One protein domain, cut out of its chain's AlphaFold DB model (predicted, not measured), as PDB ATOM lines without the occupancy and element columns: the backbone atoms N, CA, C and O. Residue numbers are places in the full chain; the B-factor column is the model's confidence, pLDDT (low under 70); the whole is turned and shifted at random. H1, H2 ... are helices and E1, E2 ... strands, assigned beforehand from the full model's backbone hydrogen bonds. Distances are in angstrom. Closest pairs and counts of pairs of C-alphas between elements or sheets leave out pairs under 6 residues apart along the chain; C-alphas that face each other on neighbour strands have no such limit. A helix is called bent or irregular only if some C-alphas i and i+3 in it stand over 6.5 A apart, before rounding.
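This is residues 26 to 163 of the 165 residues of the protein "PTS EIIB type-3 domain-containing protein" of Erysipelotrichaceae bacterium (UniProt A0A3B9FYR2). What is the main picture? A twisted sheet of four parallel strands is the middle layer between helices, with H1 and the long H5 over one face and H3 over the other. H6 comes after a long link and only just touches H5, at residues 119 to 120 of H5, and residues 158 to 163, of which 158 to 161 belong to H6, stick out. What is printed, and how large is it? The printed part has 138 residues with six named helices and four named strands in the order E1 H1 E2 H2 E3 H3 E4 H4 H5 H6; the sheet's order is E2 E1 E3 E4 and the class is mixed. The whole is compact, with a radius of gyration of the C-alphas of 14.1 A and spans of 47 by 33 by 25 A.

Where are the first elements? E1, residues 26 to 30, begins at C-alpha 26 (176.982, 159.227, 77.228). H1, residues 35 to 50, is 23.0 A long; E2 is residues 57 to 61 and H2 residues 64 to 69. What follows? E3 is residues 78 to 81, H3 residues 83 to 95, 18.8 A long, E4 residues 101 to 103 and H4 residues 106 to 109. H5, residues 114 to 131, is 25.4 A long, and H6, residues 153 to 161, ends at C-alpha 161 (186.652, 176.696, 100.654). Which helices are irregular? H2, with C-alphas 66 and 69 8.0 A apart, and H3, with C-alphas 84 and 87 7.5 A apart.

Which atoms join the strands? N 27 and O 58 of E1 and E2 are 3.0 A apart, N 80 and O 28 of E3 and E1 2.7 A, and N 81 and O 102 of E3 and E4 2.7 A, within hydrogen-bond range. How do helices stand to the sheet? H1 runs along the strands at a height over the sheet of 8.0 A, H3 along them on the opposite face at 8.1 A, and H5 across them on the same face as H1 at 6.6 A. H2 is not on the sheet, but only just, with 4 pairs of C-alphas within 10 A. Which helices meet? H1, with residues 44 to 48 alone, touches residue 114 of H5, about perpendicular at 73 degrees; the closest C-alphas, of Leu 44 and Ala 114, are 5.1 A apart. H5, with residues 119 to 120 alone, only just touches H6, with 3 pairs of C-alphas within 8 A, the closest being those of Asp 120 and His 153 at 6.4 A. H4 is close to H1 but not clearly touching, the closest C-alphas, of Ile 40 and Tyr 109, being 7.2 A apart. What do the helix backbones show? In H1, H5 and H6 every O i to N i+4 pair is within hydrogen-bond range, against 5 of 9 in H3 and 0 of 2 in H2, where 1 of 3 O i to N i+3 pairs is; H4 is too short for an O i to N i+4 pair.

Which arrangement do the elements make? Three layers, helices on both faces of a sheet, with strand-helix-strand units, two parallel neighbour strands with a helix between along the chain, in E1, H1, E2 and in E3, H3, E4. E2, H2, E3 is a split unit, with E1 between its strands in the sheet, and the three crossovers are right-handed. How far does it reach, and is it cut? The two C-alphas farthest apart, of Asp 69 and Gln 163, are 47.5 A apart, and the printed part has no cut. Where are links long or confidence low? The link from H5 to H6 is long, with 21 residues, and pLDDT is under 70 at residues 66 to 72 and 162 to 163.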
ATOM      1  N   THR A  26     175.941 159.920  77.986       95.00
ATOM      2  CA  THR A  26     176.982 159.227  77.228       95.00
ATOM      3  C   THR A  26     178.274 160.036  77.236       95.00
ATOM      4  O   THR A  26     178.426 161.006  76.494       95.00
ATOM      5  N   ILE A  27     179.236 159.603  78.053       95.44
ATOM      6  CA  ILE A  27     180.534 160.268  78.222       95.44
ATOM      7  C   ILE A  27     181.579 159.532  77.384       95.44
ATOM      8  O   ILE A  27     181.919 158.381  77.670       95.44
ATOM      9  N   MET A  28     182.129 160.178  76.358       93.75
ATOM     10  CA  MET A  28     183.222 159.597  75.571       93.75
ATOM     11  C   MET A  28     184.578 159.970  76.165       93.75
ATOM     12  O   MET A  28     184.859 161.143  76.354       93.75
ATOM     13  N   ILE A  29     185.466 158.992  76.358       92.19
ATOM     14  CA  ILE A  29     186.859 159.222  76.760       92.19
ATOM     15  C   ILE A  29     187.793 158.853  75.611       92.19
ATOM     16  O   ILE A  29     187.732 157.745  75.067       92.19
ATOM     17  N   THR A  30     188.707 159.760  75.270       89.00
ATOM     18  CA  THR A  30     189.659 159.553  74.176       89.00
ATOM     19  C   THR A  30     191.089 159.949  74.515       89.00
ATOM     20  O   THR A  30     191.373 160.920  75.225       89.00
ATOM     21  N   CYS A  31     192.026 159.166  73.989       85.62
ATOM     22  CA  CYS A  31     193.445 159.470  74.013       85.62
ATOM     23  C   CYS A  31     194.126 159.017  72.717       85.62
ATOM     24  O   CYS A  31     193.612 158.183  71.964       85.62
ATOM     25  N   ARG A  32     195.318 159.564  72.470       78.88
ATOM     26  CA  ARG A  32     196.195 159.119  71.381       78.88
ATOM     27  C   ARG A  32     196.722 157.711  71.679       78.88
ATOM     28  O   ARG A  32     197.232 157.474  72.776       78.88
ATOM     29  N   GLY A  33     196.581 156.777  70.740       71.31
ATOM     30  CA  GLY A  33     196.972 155.371  70.899       71.31
ATOM     31  C   GLY A  33     196.045 154.512  71.772       71.31
ATOM     32  O   GLY A  33     196.193 153.295  71.787       71.31
ATOM     33  N   GLY A  34     195.080 155.097  72.489       72.44
ATOM     34  CA  GLY A  34     193.945 154.360  73.049       72.44
ATOM     35  C   GLY A  34     194.148 153.570  74.351       72.44
ATOM     36  O   GLY A  34     193.164 153.178  74.970       72.44
ATOM     37  N   PHE A  35     195.385 153.361  74.808       74.25
ATOM     38  CA  PHE A  35     195.681 152.514  75.978       74.25
ATOM     39  C   PHE A  35     195.096 153.025  77.302       74.25
ATOM     40  O   PHE A  35     194.473 152.272  78.042       74.25
ATOM     41  N   SER A  36     195.302 154.305  77.628       80.50
ATOM     42  CA  SER A  36     194.869 154.839  78.927       80.50
ATOM     43  C   SER A  36     193.361 155.084  78.983       80.50
ATOM     44  O   SER A  36     192.746 154.910  80.028       80.50
ATOM     45  N   SER A  37     192.753 155.478  77.863       81.56
ATOM     46  CA  SER A  37     191.314 155.731  77.788       81.56
ATOM     47  C   SER A  37     190.499 154.439  77.770       81.56
ATOM     48  O   SER A  37     189.449 154.404  78.394       81.56
ATOM     49  N   SER A  38     190.981 153.365  77.129       86.69
ATOM     50  CA  SER A  38     190.276 152.076  77.138       86.69
ATOM     51  C   SER A  38     190.209 151.473  78.539       86.69
ATOM     52  O   SER A  38     189.141 151.040  78.972       86.69
ATOM     53  N   TYR A  39     191.329 151.503  79.269       89.81
ATOM     54  CA  TYR A  39     191.399 151.028  80.646       89.81
ATOM     55  C   TYR A  39     190.452 151.813  81.559       89.81
ATOM     56  O   TYR A  39     189.646 151.216  82.270       89.81
ATOM     57  N   ILE A  40     190.494 153.147  81.499       91.69
ATOM     58  CA  ILE A  40     189.659 153.990  82.359       91.69
ATOM     59  C   ILE A  40     188.178 153.831  82.044       91.69
ATOM     60  O   ILE A  40     187.401 153.638  82.972       91.69
ATOM     61  N   SER A  41     187.771 153.836  80.773       92.19
ATOM     62  CA  SER A  41     186.364 153.609  80.424       92.19
ATOM     63  C   SER A  41     185.872 152.241  80.901       92.19
ATOM     64  O   SER A  41     184.733 152.127  81.345       92.19
ATOM     65  N   ALA A  42     186.716 151.202  80.867       93.06
ATOM     66  CA  ALA A  42     186.362 149.890  81.407       93.06
ATOM     67  C   ALA A  42     186.184 149.918  82.936       93.06
ATOM     68  O   ALA A  42     185.194 149.387  83.442       93.06
ATOM     69  N   VAL A  43     187.098 150.565  83.669       94.69
ATOM     70  CA  VAL A  43     187.003 150.726  85.132       94.69
ATOM     71  C   VAL A  43     185.773 151.548  85.519       94.69
ATOM     72  O   VAL A  43     185.036 151.147  86.415       94.69
ATOM     73  N   LEU A  44     185.512 152.655  84.821       94.88
ATOM     74  CA  LEU A  44     184.359 153.519  85.064       94.88
ATOM     75  C   LEU A  44     183.044 152.782  84.809       94.88
ATOM     76  O   LEU A  44     182.172 152.795  85.670       94.88
ATOM     77  N   ASN A  45     182.918 152.062  83.691       95.50
ATOM     78  CA  ASN A  45     181.734 151.240  83.429       95.50
ATOM     79  C   ASN A  45     181.551 150.131  84.474       95.50
ATOM     80  O   ASN A  45     180.419 149.803  84.821       95.50
ATOM     81  N   ARG A  46     182.640 149.555  85.002       95.88
ATOM     82  CA  ARG A  46     182.552 148.591  86.107       95.88
ATOM     83  C   ARG A  46     181.996 149.249  87.371       95.88
ATOM     84  O   ARG A  46     181.067 148.714  87.962       95.88
ATOM     85  N   GLN A  47     182.501 150.425  87.734       96.38
ATOM     86  CA  GLN A  47     182.026 151.176  88.898       96.38
ATOM     87  C   GLN A  47     180.580 151.658  88.743       96.38
ATOM     88  O   GLN A  47     179.835 151.648  89.716       96.38
ATOM     89  N   VAL A  48     180.165 152.048  87.534       95.75
ATOM     90  CA  VAL A  48     178.768 152.393  87.229       95.75
ATOM     91  C   VAL A  48     177.846 151.224  87.565       95.75
ATOM     92  O   VAL A  48     176.844 151.425  88.245       95.75
ATOM     93  N   LYS A  49     178.215 150.002  87.167       95.44
ATOM     94  CA  LYS A  49     177.461 148.784  87.494       95.44
ATOM     95  C   LYS A  49     177.473 148.476  88.987       95.44
ATOM     96  O   LYS A  49     176.424 148.260  89.578       95.44
ATOM     97  N   GLU A  50     178.652 148.495  89.608       96.12
ATOM     98  CA  GLU A  50     178.823 148.215  91.042       96.12
ATOM     99  C   GLU A  50     178.025 149.188  91.930       96.12
ATOM    100  O   GLU A  50     177.520 148.790  92.977       96.12
ATOM    101  N   LYS A  51     177.890 150.452  91.507       95.06
ATOM    102  CA  LYS A  51     177.175 151.510  92.237       95.06
ATOM    103  C   LYS A  51     175.714 151.699  91.799       95.06
ATOM    104  O   LYS A  51     175.042 152.566  92.349       95.06
ATOM    105  N   GLY A  52     175.221 150.943  90.813       93.62
ATOM    106  CA  GLY A  52     173.854 151.089  90.292       93.62
ATOM    107  C   GLY A  52     173.585 152.431  89.593       93.62
ATOM    108  O   GLY A  52     172.491 152.978  89.695       93.62
ATOM    109  N   LEU A  53     174.586 152.990  88.906       93.00
ATOM    110  CA  LEU A  53     174.516 154.281  88.204       93.00
ATOM    111  C   LEU A  53     174.208 154.131  86.702       93.00
ATOM    112  O   LEU A  53     174.393 155.081  85.946       93.00
ATOM    113  N   GLU A  54     173.774 152.950  86.257       91.88
ATOM    114  CA  GLU A  54     173.571 152.621  84.833       91.88
ATOM    115  C   GLU A  54     172.527 153.522  84.160       91.88
ATOM    116  O   GLU A  54     172.707 153.918  83.014       91.88
ATOM    117  N   GLU A  55     171.497 153.933  84.901       91.81
ATOM    118  CA  GLU A  55     170.483 154.887  84.426       91.81
ATOM    119  C   GLU A  55     171.020 156.326  84.320       91.81
ATOM    120  O   GLU A  55     170.423 157.170  83.654       91.81
ATOM    121  N   LYS A  56     172.146 156.633  84.982       91.94
ATOM    122  CA  LYS A  56     172.732 157.981  84.989       91.94
ATOM    123  C   LYS A  56     173.746 158.181  83.884       91.94
ATOM    124  O   LYS A  56     173.734 159.232  83.254       91.94
ATOM    125  N   ALA A  57     174.647 157.225  83.674       94.38
ATOM    126  CA  ALA A  57     175.725 157.405  82.716       94.38
ATOM    127  C   ALA A  57     176.285 156.096  82.168       94.38
ATOM    128  O   ALA A  57     176.355 155.077  82.852       94.38
ATOM    129  N   ARG A  58     176.813 156.180  80.949       94.88
ATOM    130  CA  ARG A  58     177.664 155.168  80.328       94.88
ATOM    131  C   ARG A  58     178.934 155.811  79.785       94.88
ATOM    132  O   ARG A  58     178.910 156.921  79.253       94.88
ATOM    133  N   PHE A  59     180.040 155.081  79.862       94.38
ATOM    134  CA  PHE A  59     181.326 155.545  79.354       94.38
ATOM    135  C   PHE A  59     181.669 154.854  78.040       94.38
ATOM    136  O   PHE A  59     181.805 153.630  77.976       94.38
ATOM    137  N   LEU A  60     181.865 155.637  76.986       91.56
ATOM    138  CA  LEU A  60     182.360 155.153  75.704       91.56
ATOM    139  C   LEU A  60     183.858 155.411  75.593       91.56
ATOM    140  O   LEU A  60     184.389 156.396  76.100       91.56
ATOM    141  N   TYR A  61     184.547 154.520  74.895       88.88
ATOM    142  CA  TYR A  61     185.935 154.721  74.512       88.88
ATOM    143  C   TYR A  61     186.059 154.615  72.997       88.88
ATOM    144  O   TYR A  61     185.600 153.643  72.390       88.88
ATOM    145  N   LYS A  62     186.736 155.598  72.399       84.75
ATOM    146  CA  LYS A  62     187.164 155.563  71.001       84.75
ATOM    147  C   LYS A  62     188.590 156.122  70.893       84.75
ATOM    148  O   LYS A  62     188.864 157.185  71.452       84.75
ATOM    149  N   PRO A  63     189.521 155.427  70.216       81.50
ATOM    150  CA  PRO A  63     190.885 155.918  70.037       81.50
ATOM    151  C   PRO A  63     190.925 157.118  69.095       81.50
ATOM    152  O   PRO A  63     190.283 157.097  68.043       81.50
ATOM    153  N   TYR A  64     191.760 158.107  69.423       76.56
ATOM    154  CA  TYR A  64     191.858 159.328  68.624       76.56
ATOM    155  C   TYR A  64     192.266 159.083  67.168       76.56
ATOM    156  O   TYR A  64     191.727 159.676  66.238       76.56
ATOM    157  N   ASP A  65     193.172 158.134  66.953       72.38
ATOM    158  CA  ASP A  65     193.737 157.850  65.632       72.38
ATOM    159  C   ASP A  65     192.713 157.240  64.649       72.38
ATOM    160  O   ASP A  65     192.994 157.114  63.457       72.38
ATOM    161  N   LYS A  66     191.515 156.878  65.134       67.06
ATOM    162  CA  LYS A  66     190.409 156.340  64.331       67.06
ATOM    163  C   LYS A  66     189.265 157.339  64.092       67.06
ATOM    164  O   LYS A  66     188.270 156.938  63.506       67.06
ATOM    165  N   TYR A  67     189.396 158.619  64.465       64.69
ATOM    166  CA  TYR A  67     188.383 159.674  64.225       64.69
ATOM    167  C   TYR A  67     188.200 160.080  62.747       64.69
ATOM    168  O   TYR A  67     187.845 161.224  62.455       64.69
ATOM    169  N   LYS A  68     188.473 159.187  61.791       53.38
ATOM    170  CA  LYS A  68     188.481 159.547  60.370       53.38
ATOM    171  C   LYS A  68     187.123 160.039  59.859       53.38
ATOM    172  O   LYS A  68     187.129 160.891  58.979       53.38
ATOM    173  N   ASP A  69     186.011 159.659  60.491       50.62
ATOM    174  CA  ASP A  69     184.712 159.741  59.816       50.62
ATOM    175  C   ASP A  69     183.591 160.465  60.571       50.62
ATOM    176  O   ASP A  69     182.450 160.153  60.302       50.62
ATOM    177  N   GLY A  70     183.842 161.439  61.462       52.69
ATOM    178  CA  GLY A  70     182.775 162.368  61.915       52.69
ATOM    179  C   GLY A  70     181.722 161.786  62.876       52.69
ATOM    180  O   GLY A  70     181.639 162.211  64.022       52.69
ATOM    181  N   GLU A  71     181.012 160.766  62.411       57.03
ATOM    182  CA  GLU A  71     179.831 160.079  62.928       57.03
ATOM    183  C   GLU A  71     179.988 159.522  64.345       57.03
ATOM    184  O   GLU A  71     179.014 159.317  65.059       57.03
ATOM    185  N   THR A  72     181.214 159.250  64.797       66.06
ATOM    186  CA  THR A  72     181.400 158.533  66.068       66.06
ATOM    187  C   THR A  72     181.322 159.436  67.296       66.06
ATOM    188  O   THR A  72     181.147 158.930  68.401       66.06
ATOM    189  N   ILE A  73     181.488 160.752  67.136       80.56
ATOM    190  CA  ILE A  73     181.366 161.714  68.244       80.56
ATOM    191  C   ILE A  73     179.890 162.045  68.517       80.56
ATOM    192  O   ILE A  73     179.542 162.405  69.641       80.56
ATOM    193  N   ASP A  74     179.014 161.843  67.533       82.25
ATOM    194  CA  ASP A  74     177.597 162.194  67.629       82.25
ATOM    195  C   ASP A  74     176.865 161.419  68.726       82.25
ATOM    196  O   ASP A  74     176.002 161.990  69.392       82.25
ATOM    197  N   GLU A  75     177.278 160.172  68.981       86.12
ATOM    198  CA  GLU A  75     176.752 159.315  70.054       86.12
ATOM    199  C   GLU A  75     177.015 159.860  71.469       86.12
ATOM    200  O   GLU A  75     176.361 159.423  72.417       86.12
ATOM    201  N   ALA A  76     178.002 160.746  71.632       91.94
ATOM    202  CA  ALA A  76     178.408 161.272  72.927       91.94
ATOM    203  C   ALA A  76     177.723 162.608  73.231       91.94
ATOM    204  O   ALA A  76     177.673 163.509  72.389       91.94
ATOM    205  N   ASP A  77     177.269 162.761  74.472       94.81
ATOM    206  CA  ASP A  77     176.762 164.033  74.989       94.81
ATOM    207  C   ASP A  77     177.912 164.977  75.351       94.81
ATOM    208  O   ASP A  77     177.784 166.194  75.246       94.81
ATOM    209  N   VAL A  78     179.057 164.410  75.749       95.38
ATOM    210  CA  VAL A  78     180.287 165.134  76.079       95.38
ATOM    211  C   VAL A  78     181.520 164.298  75.758       95.38
ATOM    212  O   VAL A  78     181.520 163.067  75.888       95.38
ATOM    213  N   VAL A  79     182.599 164.971  75.349       94.44
ATOM    214  CA  VAL A  79     183.866 164.334  74.987       94.44
ATOM    215  C   VAL A  79     184.980 164.756  75.935       94.44
ATOM    216  O   VAL A  79     185.424 165.902  75.976       94.44
ATOM    217  N   PHE A  80     185.489 163.780  76.671       94.44
ATOM    218  CA  PHE A  80     186.609 163.913  77.580       94.44
ATOM    219  C   PHE A  80     187.919 163.513  76.890       94.44
ATOM    220  O   PHE A  80     188.158 162.360  76.511       94.44
ATOM    221  N   LEU A  81     188.800 164.491  76.744       91.75
ATOM    222  CA  LEU A  81     190.115 164.380  76.142       91.75
ATOM    223  C   LEU A  81     191.166 164.113  77.219       91.75
ATOM    224  O   LEU A  81     191.194 164.755  78.267       91.75
ATOM    225  N   SER A  82     192.114 163.224  76.929       88.88
ATOM    226  CA  SER A  82     193.330 163.135  77.746       88.88
ATOM    227  C   SER A  82     194.191 164.388  77.650       88.88
ATOM    228  O   SER A  82     194.232 165.029  76.601       88.88
ATOM    229  N   THR A  83     194.981 164.670  78.689       86.31
ATOM    230  CA  THR A  83     195.958 165.779  78.683       86.31
ATOM    231  C   THR A  83     196.918 165.730  77.493       86.31
ATOM    232  O   THR A  83     197.312 166.767  76.966       86.31
ATOM    233  N   ARG A  84     197.222 164.530  76.978       84.56
ATOM    234  CA  ARG A  84     198.023 164.337  75.755       84.56
ATOM    235  C   ARG A  84     197.372 164.898  74.487       84.56
ATOM    236  O   ARG A  84     198.071 165.072  73.498       84.56
ATOM    237  N   LEU A  85     196.067 165.163  74.493       85.75
ATOM    238  CA  LEU A  85     195.311 165.757  73.387       85.75
ATOM    239  C   LEU A  85     195.014 167.250  73.596       85.75
ATOM    240  O   LEU A  85     194.364 167.855  72.749       85.75
ATOM    241  N   GLN A  86     195.519 167.879  74.665       86.88
ATOM    242  CA  GLN A  86     195.253 169.297  74.937       86.88
ATOM    243  C   GLN A  86     195.626 170.201  73.747       86.88
ATOM    244  O   GLN A  86     194.864 171.095  73.399       86.88
ATOM    245  N   TYR A  87     196.729 169.914  73.049       86.38
ATOM    246  CA  TYR A  87     197.181 170.682  71.879       86.38
ATOM    247  C   TYR A  87     196.244 170.618  70.652       86.38
ATOM    248  O   TYR A  87     196.342 171.477  69.780       86.38
ATOM    249  N   VAL A  88     195.352 169.619  70.558       88.00
ATOM    250  CA  VAL A  88     194.358 169.487  69.465       88.00
ATOM    251  C   VAL A  88     192.931 169.797  69.903       88.00
ATOM    252  O   VAL A  88     192.045 169.833  69.057       88.00
ATOM    253  N   SER A  89     192.705 170.031  71.197       89.06
ATOM    254  CA  SER A  89     191.369 170.249  71.765       89.06
ATOM    255  C   SER A  89     190.605 171.390  71.084       89.06
ATOM    256  O   SER A  89     189.455 171.194  70.711       89.06
ATOM    257  N   GLY A  90     191.264 172.524  70.815       90.25
ATOM    258  CA  GLY A  90     190.664 173.644  70.077       90.25
ATOM    259  C   GLY A  90     190.222 173.267  68.660       90.25
ATOM    260  O   GLY A  90     189.093 173.537  68.280       90.25
ATOM    261  N   LYS A  91     191.053 172.529  67.911       89.88
ATOM    262  CA  LYS A  91     190.701 172.068  66.554       89.88
ATOM    263  C   LYS A  91     189.526 171.089  66.547       89.88
ATOM    264  O   LYS A  91     188.771 171.042  65.583       89.88
ATOM    265  N   LEU A  92     189.397 170.270  67.592       89.00
ATOM    266  CA  LEU A  92     188.252 169.373  67.752       89.00
ATOM    267  C   LEU A  92     186.982 170.159  68.080       89.00
ATOM    268  O   LEU A  92     185.960 169.912  67.454       89.00
ATOM    269  N   ALA A  93     187.071 171.128  68.991       90.94
ATOM    270  CA  ALA A  93     185.965 172.019  69.325       90.94
ATOM    271  C   ALA A  93     185.498 172.850  68.116       90.94
ATOM    272  O   ALA A  93     184.303 173.018  67.919       90.94
ATOM    273  N   GLU A  94     186.417 173.309  67.262       91.19
ATOM    274  CA  GLU A  94     186.082 173.985  66.000       91.19
ATOM    275  C   GLU A  94     185.401 173.048  64.992       91.19
ATOM    276  O   GLU A  94     184.520 173.474  64.249       91.19
ATOM    277  N   LYS A  95     185.808 171.773  64.951       88.81
ATOM    278  CA  LYS A  95     185.249 170.772  64.031       88.81
ATOM    279  C   LYS A  95     183.861 170.280  64.460       88.81
ATOM    280  O   LYS A  95     183.071 169.932  63.588       88.81
ATOM    281  N   TYR A  96     183.592 170.241  65.764       90.12
ATOM    282  CA  TYR A  96     182.331 169.790  66.363       90.12
ATOM    283  C   TYR A  96     181.823 170.850  67.355       90.12
ATOM    284  O   TYR A  96     181.873 170.638  68.573       90.12
ATOM    285  N   PRO A  97     181.406 172.032  66.865       91.06
ATOM    286  CA  PRO A  97     181.060 173.173  67.712       91.06
ATOM    287  C   PRO A  97     179.874 172.905  68.642       91.06
ATOM    288  O   PRO A  97     179.771 173.537  69.686       91.06
ATOM    289  N   GLU A  98     178.999 171.963  68.295       91.31
ATOM    290  CA  GLU A  98     177.841 171.535  69.081       91.31
ATOM    291  C   GLU A  98     178.181 170.593  70.244       91.31
ATOM    292  O   GLU A  98     177.327 170.337  71.097       91.31
ATOM    293  N   LYS A  99     179.409 170.063  70.292       92.38
ATOM    294  CA  LYS A  99     179.825 169.066  71.281       92.38
ATOM    295  C   LYS A  99     180.718 169.692  72.348       92.38
ATOM    296  O   LYS A  99     181.749 170.273  72.009       92.38
ATOM    297  N   PRO A 100     180.402 169.531  73.642       95.75
ATOM    298  CA  PRO A 100     181.284 169.995  74.696       95.75
ATOM    299  C   PRO A 100     182.531 169.107  74.784       95.75
ATOM    300  O   PRO A 100     182.436 167.885  74.952       95.75
ATOM    301  N   PHE A 101     183.707 169.730  74.709       94.94
ATOM    302  CA  PHE A 101     184.989 169.079  74.958       94.94
ATOM    303  C   PHE A 101     185.562 169.514  76.299       94.94
ATOM    304  O   PHE A 101     185.556 170.696  76.633       94.94
ATOM    305  N   TYR A 102     186.141 168.567  77.030       95.50
ATOM    306  CA  TYR A 102     186.843 168.838  78.279       95.50
ATOM    307  C   TYR A 102     188.151 168.054  78.351       95.50
ATOM    308  O   TYR A 102     188.213 166.903  77.925       95.50
ATOM    309  N   VAL A 103     189.215 168.662  78.880       93.12
ATOM    310  CA  VAL A 103     190.512 167.994  79.060       93.12
ATOM    311  C   VAL A 103     190.633 167.516  80.505       93.12
ATOM    312  O   VAL A 103     190.816 168.322  81.411       93.12
ATOM    313  N   ILE A 104     190.590 166.198  80.710       91.75
ATOM    314  CA  ILE A 104     190.655 165.592  82.046       91.75
ATOM    315  C   ILE A 104     192.027 165.883  82.694       91.75
ATOM    316  O   ILE A 104     193.054 165.603  82.065       91.75
ATOM    317  N   PRO A 105     192.085 166.344  83.958       90.44
ATOM    318  CA  PRO A 105     193.325 166.521  84.709       90.44
ATOM    319  C   PRO A 105     194.122 165.221  84.845       90.44
ATOM    320  O   PRO A 105     193.571 164.146  85.086       90.44
ATOM    321  N   THR A 106     195.454 165.307  84.764       86.38
ATOM    322  CA  THR A 106     196.320 164.111  84.753       86.38
ATOM    323  C   THR A 106     196.117 163.216  85.980       86.38
ATOM    324  O   THR A 106     196.170 161.995  85.854       86.38
ATOM    325  N   ARG A 107     195.875 163.783  87.170       86.38
ATOM    326  CA  ARG A 107     195.757 162.989  88.404       86.38
ATOM    327  C   ARG A 107     194.460 162.185  88.510       86.38
ATOM    328  O   ARG A 107     194.477 161.130  89.141       86.38
ATOM    329  N   MET A 108     193.389 162.601  87.837       88.56
ATOM    330  CA  MET A 108     192.142 161.826  87.792       88.56
ATOM    331  C   MET A 108     192.302 160.493  87.052       88.56
ATOM    332  O   MET A 108     191.591 159.541  87.351       88.56
ATOM    333  N   TYR A 109     193.298 160.375  86.161       82.44
ATOM    334  CA  TYR A 109     193.632 159.098  85.521       82.44
ATOM    335  C   TYR A 109     194.124 158.034  86.517       82.44
ATOM    336  O   TYR A 109     194.032 156.844  86.218       82.44
ATOM    337  N   GLY A 110     194.683 158.443  87.663       78.25
ATOM    338  CA  GLY A 110     195.232 157.532  88.672       78.25
ATOM    339  C   GLY A 110     194.231 157.116  89.752       78.25
ATOM    340  O   GLY A 110     194.304 155.994  90.244       78.25
ATOM    341  N   LEU A 111     193.296 158.000  90.110       83.31
ATOM    342  CA  LEU A 111     192.267 157.765  91.130       83.31
ATOM    343  C   LEU A 111     190.882 157.857  90.486       83.31
ATOM    344  O   LEU A 111     190.184 158.859  90.592       83.31
ATOM    345  N   VAL A 112     190.525 156.799  89.763       89.69
ATOM    346  CA  VAL A 112     189.311 156.748  88.944       89.69
ATOM    347  C   VAL A 112     188.075 156.528  89.821       89.69
ATOM    348  O   VAL A 112     187.966 155.500  90.494       89.69
ATOM    349  N   ASN A 113     187.120 157.458  89.762       94.38
ATOM    350  CA  ASN A 113     185.805 157.347  90.394       94.38
ATOM    351  C   ASN A 113     184.698 157.793  89.428       94.38
ATOM    352  O   ASN A 113     184.680 158.941  88.994       94.38
ATOM    353  N   ALA A 114     183.750 156.906  89.128       95.06
ATOM    354  CA  ALA A 114     182.634 157.171  88.223       95.06
ATOM    355  C   ALA A 114     181.812 158.406  88.599       95.06
ATOM    356  O   ALA A 114     181.478 159.185  87.716       95.06
ATOM    357  N   GLU A 115     181.532 158.625  89.884       95.69
ATOM    358  CA  GLU A 115     180.727 159.771  90.327       95.69
ATOM    359  C   GLU A 115     181.426 161.090  90.011       95.69
ATOM    360  O   GLU A 115     180.794 162.019  89.528       95.69
ATOM    361  N   ASP A 116     182.745 161.147  90.207       96.00
ATOM    362  CA  ASP A 116     183.523 162.356  89.948       96.00
ATOM    363  C   ASP A 116     183.558 162.701  88.452       96.00
ATOM    364  O   ASP A 116     183.471 163.867  88.078       96.00
ATOM    365  N   TYR A 117     183.630 161.683  87.588       95.75
ATOM    366  CA  TYR A 117     183.571 161.866  86.137       95.75
ATOM    367  C   TYR A 117     182.170 162.251  85.644       95.75
ATOM    368  O   TYR A 117     182.061 163.025  84.696       95.75
ATOM    369  N   ILE A 118     181.113 161.709  86.257       96.06
ATOM    370  CA  ILE A 118     179.723 162.054  85.929       96.06
ATOM    371  C   ILE A 118     179.430 163.496  86.341       96.06
ATOM    372  O   ILE A 118     178.932 164.266  85.531       96.06
ATOM    373  N   GLU A 119     179.806 163.885  87.560       96.31
ATOM    374  CA  GLU A 119     179.620 165.252  88.060       96.31
ATOM    375  C   GLU A 119     180.352 166.282  87.192       96.31
ATOM    376  O   GLU A 119     179.766 167.310  86.849       96.31
ATOM    377  N   ASP A 120     181.600 165.995  86.799       96.38
ATOM    378  CA  ASP A 120     182.349 166.847  85.871       96.38
ATOM    379  C   ASP A 120     181.664 166.923  84.502       96.38
ATOM    380  O   ASP A 120     181.651 167.980  83.880       96.38
ATOM    381  N   ALA A 121     181.104 165.817  84.008       96.75
ATOM    382  CA  ALA A 121     180.429 165.779  82.716       96.75
ATOM    383  C   ALA A 121     179.159 166.640  82.720       96.75
ATOM    384  O   ALA A 121     178.938 167.410  81.785       96.75
ATOM    385  N   GLU A 122     178.365 166.556  83.788       96.19
ATOM    386  CA  GLU A 122     177.203 167.416  84.022       96.19
ATOM    387  C   GLU A 122     177.602 168.901  84.036       96.19
ATOM    388  O   GLU A 122     177.003 169.705  83.318       96.19
ATOM    389  N   ASP A 123     178.650 169.256  84.790       96.56
ATOM    390  CA  ASP A 123     179.117 170.643  84.911       96.56
ATOM    391  C   ASP A 123     179.692 171.183  83.598       96.56
ATOM    392  O   ASP A 123     179.434 172.326  83.226       96.56
ATOM    393  N   VAL A 124     180.450 170.363  82.866       97.00
ATOM    394  CA  VAL A 124     181.000 170.718  81.551       97.00
ATOM    395  C   VAL A 124     179.875 171.011  80.563       97.00
ATOM    396  O   VAL A 124     179.941 171.999  79.836       97.00
ATOM    397  N   ILE A 125     178.834 170.175  80.526       96.31
ATOM    398  CA  ILE A 125     177.688 170.377  79.631       96.31
ATOM    399  C   ILE A 125     176.935 171.651  80.010       96.31
ATOM    400  O   ILE A 125     176.590 172.438  79.125       96.31
ATOM    401  N   ALA A 126     176.681 171.863  81.302       96.12
ATOM    402  CA  ALA A 126     176.005 173.058  81.792       96.12
ATOM    403  C   ALA A 126     176.802 174.328  81.454       96.12
ATOM    404  O   ALA A 126     176.275 175.232  80.806       96.12
ATOM    405  N   GLY A 127     178.092 174.355  81.793       95.19
ATOM    406  CA  GLY A 127     178.966 175.497  81.547       95.19
ATOM    407  C   GLY A 127     179.214 175.768  80.061       95.19
ATOM    408  O   GLY A 127     179.291 176.927  79.649       95.19
ATOM    409  N   PHE A 128     179.277 174.731  79.221       96.44
ATOM    410  CA  PHE A 128     179.316 174.891  77.765       96.44
ATOM    411  C   PHE A 128     178.031 175.536  77.233       96.44
ATOM    412  O   PHE A 128     178.109 176.492  76.465       96.44
ATOM    413  N   ARG A 129     176.854 175.065  77.667       95.12
ATOM    414  CA  ARG A 129     175.558 175.636  77.258       95.12
ATOM    415  C   ARG A 129     175.391 177.088  77.700       95.12
ATOM    416  O   ARG A 129     174.781 177.866  76.977       95.12
ATOM    417  N   GLU A 130     175.923 177.440  78.865       96.06
ATOM    418  CA  GLU A 130     175.847 178.797  79.410       96.06
ATOM    419  C   GLU A 130     176.825 179.761  78.726       96.06
ATOM    420  O   GLU A 130     176.454 180.876  78.366       96.06
ATOM    421  N   THR A 131     178.080 179.347  78.540       95.12
ATOM    422  CA  THR A 131     179.161 180.260  78.128       95.12
ATOM    423  C   THR A 131     179.535 180.168  76.653       95.12
ATOM    424  O   THR A 131     180.210 181.061  76.140       95.12
ATOM    425  N   GLY A 132     179.186 179.068  75.979       93.31
ATOM    426  CA  GLY A 132     179.650 178.734  74.630       93.31
ATOM    427  C   GLY A 132     181.154 178.444  74.520       93.31
ATOM    428  O   GLY A 132     181.652 178.224  73.417       93.31
ATOM    429  N   LYS A 133     181.911 178.453  75.628       93.06
ATOM    430  CA  LYS A 133     183.365 178.224  75.615       93.06
ATOM    431  C   LYS A 133     183.679 176.756  75.337       93.06
ATOM    432  O   LYS A 133     183.214 175.878  76.061       93.06
ATOM    433  N   ASN A 134     184.511 176.500  74.327       93.81
ATOM    434  CA  ASN A 134     184.889 175.151  73.910       93.81
ATOM    435  C   ASN A 134     186.359 175.118  73.417       93.81
ATOM    436  O   ASN A 134     186.715 175.943  72.575       93.81
ATOM    437  N   PRO A 135     187.232 174.213  73.906       93.38
ATOM    438  CA  PRO A 135     187.007 173.288  75.015       93.38
ATOM    439  C   PRO A 135     186.622 174.033  76.292       93.38
ATOM    440  O   PRO A 135     187.161 175.099  76.596       93.38
ATOM    441  N   TYR A 136     185.669 173.469  77.024       95.19
ATOM    442  CA  TYR A 136     185.294 173.998  78.319       95.19
ATOM    443  C   TYR A 136     186.470 173.833  79.283       95.19
ATOM    444  O   TYR A 136     187.192 172.832  79.263       95.19
ATOM    445  N   CYS A 137     186.671 174.837  80.125       92.25
ATOM    446  CA  CYS A 137     187.711 174.853  81.134       92.25
ATOM    447  C   CYS A 137     187.096 175.390  82.415       92.25
ATOM    448  O   CYS A 137     186.573 176.506  82.423       92.25
ATOM    449  N   PHE A 138     187.174 174.605  83.484       92.75
ATOM    450  CA  PHE A 138     186.836 175.101  84.805       92.75
ATOM    451  C   PHE A 138     187.802 176.218  85.217       92.75
ATOM    452  O   PHE A 138     188.956 176.261  84.776       92.75
ATOM    453  N   GLU A 139     187.328 177.116  86.075       88.12
ATOM    454  CA  GLU A 139     188.150 178.188  86.628       88.12
ATOM    455  C   GLU A 139     189.350 177.611  87.398       88.12
ATOM    456  O   GLU A 139     189.198 176.683  88.201       88.12
ATOM    457  N   GLY A 140     190.551 178.130  87.112       84.12
ATOM    458  CA  GLY A 140     191.811 177.665  87.698       84.12
ATOM    459  C   GLY A 140     192.410 176.413  87.042       84.12
ATOM    460  O   GLY A 140     193.419 175.890  87.526       84.12
ATOM    461  N   GLU A 141     191.822 175.907  85.950       85.56
ATOM    462  CA  GLU A 141     192.276 174.692  85.257       85.56
ATOM    463  C   GLU A 141     192.920 174.926  83.883       85.56
ATOM    464  O   GLU A 141     193.081 173.983  83.102       85.56
ATOM    465  N   GLU A 142     193.368 176.145  83.578       84.38
ATOM    466  CA  GLU A 142     193.847 176.539  82.240       84.38
ATOM    467  C   GLU A 142     194.983 175.634  81.731       84.38
ATOM    468  O   GLU A 142     195.192 175.446  80.529       84.38
ATOM    469  N   ARG A 143     195.738 175.033  82.659       79.06
ATOM    470  CA  ARG A 143     196.747 174.010  82.376       79.06
ATOM    471  C   ARG A 143     196.383 172.699  83.067       79.06
ATOM    472  O   ARG A 143     196.880 172.429  84.157       79.06
ATOM    473  N   ALA A 144     195.643 171.827  82.380       75.75
ATOM    474  CA  ALA A 144     195.252 170.496  82.871       75.75
ATOM    475  C   ALA A 144     196.420 169.640  83.420       75.75
ATOM    476  O   ALA A 144     196.236 168.845  84.339       75.75
ATOM    477  N   ILE A 145     197.647 169.818  82.906       75.56
ATOM    478  CA  ILE A 145     198.857 169.147  83.427       75.56
ATOM    479  C   ILE A 145     199.233 169.624  84.843       75.56
ATOM    480  O   ILE A 145     199.768 168.842  85.626       75.56
ATOM    481  N   ARG A 146     198.978 170.896  85.169       81.69
ATOM    482  CA  ARG A 146     199.268 171.505  86.480       81.69
ATOM    483  C   ARG A 146     198.120 171.358  87.476       81.69
ATOM    484  O   ARG A 146     198.291 171.707  88.637       81.69
ATOM    485  N   ASN A 147     196.979 170.843  87.033       82.06
ATOM    486  CA  ASN A 147     195.855 170.584  87.906       82.06
ATOM    487  C   ASN A 147     196.057 169.263  88.664       82.06
ATOM    488  O   ASN A 147     196.287 168.201  88.074       82.06
ATOM    489  N   TYR A 148     195.978 169.348  89.991       83.81
ATOM    490  CA  TYR A 148     196.230 168.242  90.905       83.81
ATOM    491  C   TYR A 148     194.975 167.688  91.583       83.81
ATOM    492  O   TYR A 148     195.113 166.846  92.476       83.81
ATOM    493  N   ARG A 149     193.769 168.108  91.178       90.94
ATOM    494  CA  ARG A 149     192.540 167.521  91.715       90.94
ATOM    495  C   ARG A 149     192.417 166.046  91.334       90.94
ATOM    496  O   ARG A 149     192.875 165.602  90.281       90.94
ATOM    497  N   ILE A 150     191.809 165.295  92.242       91.19
ATOM    498  CA  ILE A 150     191.582 163.843  92.144       91.19
ATOM    499  C   ILE A 150     190.098 163.479  92.291       91.19
ATOM    500  O   ILE A 150     189.757 162.306  92.299       91.19
ATOM    501  N   VAL A 151     189.243 164.490  92.441       93.75
ATOM    502  CA  VAL A 151     187.780 164.421  92.588       93.75
ATOM    503  C   VAL A 151     187.160 165.449  91.642       93.75
ATOM    504  O   VAL A 151     187.912 166.268  91.101       93.75
ATOM    505  N   SER A 152     185.836 165.439  91.465       94.75
ATOM    506  CA  SER A 152     185.123 166.415  90.625       94.75
ATOM    507  C   SER A 152     185.439 167.867  90.996       94.75
ATOM    508  O   SER A 152     185.822 168.164  92.136       94.75
ATOM    509  N   HIS A 153     185.286 168.792  90.045       94.00
ATOM    510  CA  HIS A 153     185.575 170.214  90.269       94.00
ATOM    511  C   HIS A 153     184.736 170.786  91.420       94.00
ATOM    512  O   HIS A 153     185.292 171.386  92.340       94.00
ATOM    513  N   ARG A 154     183.433 170.477  91.467       94.50
ATOM    514  CA  ARG A 154     182.535 170.896  92.558       94.50
ATOM    515  C   ARG A 154     182.974 170.393  93.942       94.50
ATOM    516  O   ARG A 154     182.961 171.159  94.906       94.50
ATOM    517  N   LYS A 155     183.431 169.137  94.061       94.69
ATOM    518  CA  LYS A 155     183.956 168.593  95.331       94.69
ATOM    519  C   LYS A 155     185.297 169.213  95.701       94.69
ATOM    520  O   LYS A 155     185.565 169.442  96.880       94.69
ATOM    521  N   TRP A 156     186.142 169.476  94.706       93.00
ATOM    522  CA  TRP A 156     187.417 170.150  94.912       93.00
ATOM    523  C   TRP A 156     187.204 171.567  95.460       93.00
ATOM    524  O   TRP A 156     187.803 171.904  96.479       93.00
ATOM    525  N   LEU A 157     186.292 172.351  94.875       91.50
ATOM    526  CA  LEU A 157     185.920 173.674  95.385       91.50
ATOM    527  C   LEU A 157     185.407 173.609  96.826       91.50
ATOM    528  O   LEU A 157     185.923 174.318  97.687       91.50
ATOM    529  N   ALA A 158     184.455 172.716  97.115       90.44
ATOM    530  CA  ALA A 158     183.893 172.568  98.457       90.44
ATOM    531  C   ALA A 158     184.968 172.277  99.520       90.44
ATOM    532  O   ALA A 158     184.903 172.805 100.628       90.44
ATOM    533  N   LYS A 159     185.984 171.475  99.177       88.06
ATOM    534  CA  LYS A 159     187.086 171.150 100.087       88.06
ATOM    535  C   LYS A 159     188.042 172.323 100.313       88.06
ATOM    536  O   LYS A 159     188.482 172.504 101.442       88.06
ATOM    537  N   ASN A 160     188.391 173.084  99.276       82.44
ATOM    538  CA  ASN A 160     189.329 174.203  99.437       82.44
ATOM    539  C   ASN A 160     188.681 175.396 100.150       82.44
ATOM    540  O   ASN A 160     189.327 176.007 100.990       82.44
ATOM    541  N   LEU A 161     187.389 175.655  99.925       73.81
ATOM    542  CA  LEU A 161     186.652 176.696 100.654       73.81
ATOM    543  C   LEU A 161     186.597 176.423 102.169       73.81
ATOM    544  O   LEU A 161     186.683 177.344 102.973       73.81
ATOM    545  N   GLN A 162     186.519 175.150 102.570       62.62
ATOM    546  CA  GLN A 162     186.567 174.738 103.980       62.62
ATOM    547  C   GLN A 162     187.958 174.862 104.623       62.62
ATOM    548  O   GLN A 162     188.060 174.775 105.841       62.62
ATOM    549  N   GLN A 163     189.027 175.018 103.836       59.28
ATOM    550  CA  GLN A 163     190.397 175.172 104.345       59.28
ATOM    551  C   GLN A 163     190.790 176.639 104.566       59.28
ATOM    552  O   GLN A 163     191.790 176.905 105.226       59.28
TER     553      GLN A 163